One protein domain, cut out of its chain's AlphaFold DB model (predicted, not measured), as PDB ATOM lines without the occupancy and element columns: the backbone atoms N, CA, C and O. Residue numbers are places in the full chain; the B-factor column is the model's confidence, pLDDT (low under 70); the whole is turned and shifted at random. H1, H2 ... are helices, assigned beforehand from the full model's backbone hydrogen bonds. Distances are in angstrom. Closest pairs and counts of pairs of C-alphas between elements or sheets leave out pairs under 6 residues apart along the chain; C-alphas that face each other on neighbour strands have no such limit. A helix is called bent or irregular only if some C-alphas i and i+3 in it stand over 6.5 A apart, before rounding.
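What this domain is: This is residues 49 to 90 of the 100 residues of an uncharacterized protein of Amphimedon queenslandica (UniProt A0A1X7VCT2). Two helices lie side by side as a helical hairpin, H2 folding back along the shorter H1 after a loop at one end. H2 makes most of the length of the rod, and residues 84 to 90, of which 84 to 88 belong to H2, stick out past H1. The printed part has 42 residues with two named helices, H1 then H2, and no named strand; its class is all helix. It is only just loose, close to compact, with a radius of gyration of the C-alphas of 11.3 A, and it spans 40 by 17 by 10 A.

Where its parts are: Find C-alpha 70 at (140.033, 171.550, 195.401); from there H2, residues 70 to 88, runs 26.6 A to C-alpha 88 at (142.979, 179.423, 170.141). H2 is irregular, with C-alphas 73 and 76 7.1 A apart, and has a kink of 36 degrees near residue 77. H1, residues 49 to 62, begins at C-alpha 49 at (128.943, 178.285, 176.623) and is 20.0 A long.

How they stand to each other: Look at Leu 60 and Gly 72, whose C-alphas, 5.8 A apart, are the closest of H1 and H2, which touch. The helices run opposite ways at a shallow tilt of 17 degrees. Every O i to N i+4 pair is within hydrogen-bond range in H1, and 13 of 15 in H2.

The domain as a whole: The C-alphas of Lys 66 and Leu 90, the two farthest apart, are 39.7 A apart. The printed part has no cut, and the link of 7 residues is short. Mean pLDDT of the printed part is 94.7; residue 90 is under 70.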
ATOM      1  N   TRP A  49     129.507 178.002 175.307       94.69
ATOM      2  CA  TRP A  49     128.943 178.285 176.623       94.69
ATOM      3  C   TRP A  49     128.174 177.089 177.182       94.69
ATOM      4  O   TRP A  49     128.317 176.767 178.363       94.69
ATOM      5  N   HIS A  50     127.440 176.359 176.339       94.38
ATOM      6  CA  HIS A  50     126.733 175.150 176.761       94.38
ATOM      7  C   HIS A  50     127.676 174.071 177.311       94.38
ATOM      8  O   HIS A  50     127.335 173.381 178.273       94.38
ATOM      9  N   VAL A  51     128.877 173.939 176.742       93.88
ATOM     10  CA  VAL A  51     129.900 173.001 177.226       93.88
ATOM     11  C   VAL A  51     130.499 173.502 178.539       93.88
ATOM     12  O   VAL A  51     130.561 172.747 179.511       93.88
ATOM     13  N   ALA A  52     130.877 174.781 178.592       96.94
ATOM     14  CA  ALA A  52     131.443 175.410 179.781       96.94
ATOM     15  C   ALA A  52     130.499 175.308 180.988       96.94
ATOM     16  O   ALA A  52     130.904 174.889 182.072       96.94
ATOM     17  N   LYS A  53     129.217 175.617 180.782       96.31
ATOM     18  CA  LYS A  53     128.176 175.551 181.808       96.31
ATOM     19  C   LYS A  53     128.016 174.143 182.380       96.31
ATOM     20  O   LYS A  53     127.986 173.981 183.600       96.31
ATOM     21  N   GLU A  54     127.918 173.121 181.529       97.06
ATOM     22  CA  GLU A  54     127.750 171.737 181.993       97.06
ATOM     23  C   GLU A  54     128.995 171.214 182.723       97.06
ATOM     24  O   GLU A  54     128.869 170.517 183.732       97.06
ATOM     25  N   ILE A  55     130.198 171.587 182.273       97.56
ATOM     26  CA  ILE A  55     131.447 171.255 182.973       97.56
ATOM     27  C   ILE A  55     131.492 171.939 184.341       97.56
ATOM     28  O   ILE A  55     131.723 171.269 185.347       97.56
ATOM     29  N   GLN A  56     131.205 173.240 184.403       98.19
ATOM     30  CA  GLN A  56     131.181 173.998 185.653       98.19
ATOM     31  C   GLN A  56     130.209 173.374 186.658       98.19
ATOM     32  O   GLN A  56     130.561 173.154 187.814       98.19
ATOM     33  N   LYS A  57     128.999 173.024 186.208       98.12
ATOM     34  CA  LYS A  57     127.987 172.371 187.046       98.12
ATOM     35  C   LYS A  57     128.495 171.055 187.642       98.12
ATOM     36  O   LYS A  57     128.261 170.799 188.821       98.12
ATOM     37  N   LYS A  58     129.192 170.230 186.853       97.88
ATOM     38  CA  LYS A  58     129.767 168.959 187.321       97.88
ATOM     39  C   LYS A  58     130.914 169.175 188.306       97.88
ATOM     40  O   LYS A  58     130.935 168.511 189.337       97.88
ATOM     41  N   LEU A  59     131.809 170.126 188.038       98.06
ATOM     42  CA  LEU A  59     132.913 170.466 188.943       98.06
ATOM     43  C   LEU A  59     132.397 170.940 190.305       98.06
ATOM     44  O   LEU A  59     132.821 170.427 191.334       98.06
ATOM     45  N   LEU A  60     131.407 171.836 190.313       97.38
ATOM     46  CA  LEU A  60     130.787 172.321 191.548       97.38
ATOM     47  C   LEU A  60     130.011 171.232 192.298       97.38
ATOM     48  O   LEU A  60     129.883 171.304 193.518       97.38
ATOM     49  N   ALA A  61     129.467 170.233 191.597       97.81
ATOM     50  CA  ALA A  61     128.826 169.090 192.240       97.81
ATOM     51  C   ALA A  61     129.849 168.178 192.935       97.81
ATOM     52  O   ALA A  61     129.591 167.721 194.046       97.81
ATOM     53  N   VAL A  62     131.010 167.947 192.312       97.31
ATOM     54  CA  VAL A  62     132.112 167.176 192.913       97.31
ATOM     55  C   VAL A  62     132.742 167.939 194.077       97.31
ATOM     56  O   VAL A  62     132.993 167.343 195.114       97.31
ATOM     57  N   ALA A  63     132.890 169.261 193.968       97.38
ATOM     58  CA  ALA A  63     133.463 170.101 195.022       97.38
ATOM     59  C   ALA A  63     132.687 170.081 196.353       97.38
ATOM     60  O   ALA A  63     133.217 170.479 197.382       97.38
ATOM     61  N   LYS A  64     131.423 169.636 196.338       96.69
ATOM     62  CA  LYS A  64     130.588 169.473 197.540       96.69
ATOM     63  C   LYS A  64     130.786 168.129 198.243       96.69
ATOM     64  O   LYS A  64     130.200 167.916 199.302       96.69
ATOM     65  N   GLN A  65     131.522 167.201 197.635       97.00
ATOM     66  CA  GLN A  65     131.848 165.920 198.253       97.00
ATOM     67  C   GLN A  65     132.988 166.107 199.255       97.00
ATOM     68  O   GLN A  65     133.805 167.015 199.115       97.00
ATOM     69  N   LYS A  66     133.029 165.243 200.270       95.69
ATOM     70  CA  LYS A  66     134.082 165.263 201.285       95.69
ATOM     71  C   LYS A  66     135.452 165.085 200.617       95.69
ATOM     72  O   LYS A  66     135.589 164.223 199.750       95.69
ATOM     73  N   ASP A  67     136.432 165.881 201.041       95.19
ATOM     74  CA  ASP A  67     137.821 165.831 200.567       95.19
ATOM     75  C   ASP A  67     137.977 166.176 199.059       95.19
ATOM     76  O   ASP A  67     138.935 165.755 198.409       95.19
ATOM     77  N   CYS A  68     137.025 166.923 198.473       96.38
ATOM     78  CA  CYS A  68     136.994 167.305 197.051       96.38
ATOM     79  C   CYS A  68     136.949 168.829 196.805       96.38
ATOM     80  O   CYS A  68     136.730 169.273 195.676       96.38
ATOM     81  N   GLU A  69     137.169 169.655 197.823       96.62
ATOM     82  CA  GLU A  69     137.023 171.117 197.778       96.62
ATOM     83  C   GLU A  69     137.917 171.763 196.707       96.62
ATOM     84  O   GLU A  69     137.521 172.738 196.063       96.62
ATOM     85  N   VAL A  70     139.068 171.139 196.430       97.06
ATOM     86  CA  VAL A  70     140.033 171.550 195.401       97.06
ATOM     87  C   VAL A  70     139.376 171.760 194.030       97.06
ATOM     88  O   VAL A  70     139.714 172.701 193.318       97.06
ATOM     89  N   PHE A  71     138.370 170.964 193.647       95.81
ATOM     90  CA  PHE A  71     137.688 171.159 192.362       95.81
ATOM     91  C   PHE A  71     136.965 172.511 192.280       95.81
ATOM     92  O   PHE A  71     136.893 173.099 191.198       95.81
ATOM     93  N   GLY A  72     136.462 173.026 193.404       95.88
ATOM     94  CA  GLY A  72     135.853 174.352 193.490       95.88
ATOM     95  C   GLY A  72     136.863 175.455 193.184       95.88
ATOM     96  O   GLY A  72     136.601 176.299 192.325       95.88
ATOM     97  N   ASP A  73     138.048 175.377 193.793       96.94
ATOM     98  CA  ASP A  73     139.137 176.345 193.607       96.94
ATOM     99  C   ASP A  73     139.611 176.399 192.148       96.94
ATOM    100  O   ASP A  73     139.796 177.473 191.568       96.94
ATOM    101  N   TRP A  74     139.733 175.232 191.506       98.06
ATOM    102  CA  TRP A  74     140.173 175.129 190.112       98.06
ATOM    103  C   TRP A  74     139.071 175.413 189.087       98.06
ATOM    104  O   TRP A  74     139.386 175.646 187.918       98.06
ATOM    105  N   THR A  75     137.793 175.440 189.486       97.81
ATOM    106  CA  THR A  75     136.657 175.545 188.553       97.81
ATOM    107  C   THR A  75     136.801 176.736 187.609       97.81
ATOM    108  O   THR A  75     136.670 176.583 186.394       97.81
ATOM    109  N   LYS A  76     137.123 177.925 188.133       97.25
ATOM    110  CA  LYS A  76     137.290 179.129 187.303       97.25
ATOM    111  C   LYS A  76     138.437 178.977 186.300       97.25
ATOM    112  O   LYS A  76     138.277 179.342 185.138       97.25
ATOM    113  N   SER A  77     139.566 178.414 186.731       98.12
ATOM    114  CA  SER A  77     140.730 178.192 185.865       98.12
ATOM    115  C   SER A  77     140.420 177.197 184.747       98.12
ATOM    116  O   SER A  77     140.757 177.451 183.594       98.12
ATOM    117  N   ILE A  78     139.728 176.099 185.063       97.88
ATOM    118  CA  ILE A  78     139.329 175.079 184.085       97.88
ATOM    119  C   ILE A  78     138.397 175.681 183.029       97.88
ATOM    120  O   ILE A  78     138.606 175.477 181.835       97.88
ATOM    121  N   ILE A  79     137.394 176.459 183.448       98.12
ATOM    122  CA  ILE A  79     136.457 177.098 182.517       98.12
ATOM    123  C   ILE A  79     137.153 178.146 181.646       98.12
ATOM    124  O   ILE A  79     136.946 178.160 180.436       98.12
ATOM    125  N   ASN A  80     138.021 178.980 182.219       97.06
ATOM    126  CA  ASN A  80     138.795 179.945 181.438       97.06
ATOM    127  C   ASN A  80     139.702 179.252 180.416       97.06
ATOM    128  O   ASN A  80     139.795 179.699 179.275       97.06
ATOM    129  N   HIS A  81     140.344 178.150 180.807       96.56
ATOM    130  CA  HIS A  81     141.188 177.381 179.903       96.56
ATOM    131  C   HIS A  81     140.379 176.734 178.774       96.56
ATOM    132  O   HIS A  81     140.814 176.768 177.631       96.56
ATOM    133  N   LEU A  82     139.170 176.232 179.050       95.75
ATOM    134  CA  LEU A  82     138.260 175.735 178.015       95.75
ATOM    135  C   LEU A  82     137.934 176.814 176.969       95.75
ATOM    136  O   LEU A  82     138.010 176.542 175.771       95.75
ATOM    137  N   TYR A  83     137.591 178.029 177.410       94.38
ATOM    138  CA  TYR A  83     137.353 179.154 176.501       94.38
ATOM    139  C   TYR A  83     138.606 179.519 175.709       94.38
ATOM    140  O   TYR A  83     138.519 179.734 174.504       94.38
ATOM    141  N   TRP A  84     139.766 179.553 176.367       94.38
ATOM    142  CA  TRP A  84     141.036 179.795 175.692       94.38
ATOM    143  C   TRP A  84     141.286 178.755 174.597       94.38
ATOM    144  O   TRP A  84     141.512 179.151 173.463       94.38
ATOM    145  N   CYS A  85     141.124 177.460 174.891       92.75
ATOM    146  CA  CYS A  85     141.274 176.381 173.913       92.75
ATOM    147  C   CYS A  85     140.336 176.543 172.711       92.75
ATOM    148  O   CYS A  85     140.775 176.352 171.580       92.75
ATOM    149  N   ALA A  86     139.068 176.898 172.941       89.44
ATOM    150  CA  ALA A  86     138.094 177.108 171.870       89.44
ATOM    151  C   ALA A  86     138.416 178.337 171.006       89.44
ATOM    152  O   ALA A  86     138.190 178.318 169.800       89.44
ATOM    153  N   MET A  87     138.957 179.402 171.606       87.31
ATOM    154  CA  MET A  87     139.379 180.599 170.873       87.31
ATOM    155  C   MET A  87     140.716 180.415 170.146       87.31
ATOM    156  O   MET A  87     140.931 181.028 169.106       87.31
ATOM    157  N   SER A  88     141.634 179.616 170.694       87.38
ATOM    158  CA  SER A  88     142.979 179.423 170.141       87.38
ATOM    159  C   SER A  88     143.061 178.282 169.130       87.38
ATOM    160  O   SER A  88     144.077 178.139 168.451       87.38
ATOM    161  N   SER A  89     142.039 177.427 169.044       78.94
ATOM    162  CA  SER A  89     141.986 176.368 168.042       78.94
ATOM    163  C   SER A  89     141.758 176.963 166.652       78.94
ATOM    164  O   SER A  89     140.716 177.555 166.385       78.94
ATOM    165  N   LEU A  90     142.728 176.759 165.757       60.47
ATOM    166  CA  LEU A  90     142.688 177.099 164.331       60.47
ATOM    167  C   LEU A  90     141.695 176.206 163.564       60.47
ATOM    168  O   LEU A  90     142.070 175.476 162.653       60.47
TER     169      LEU A  90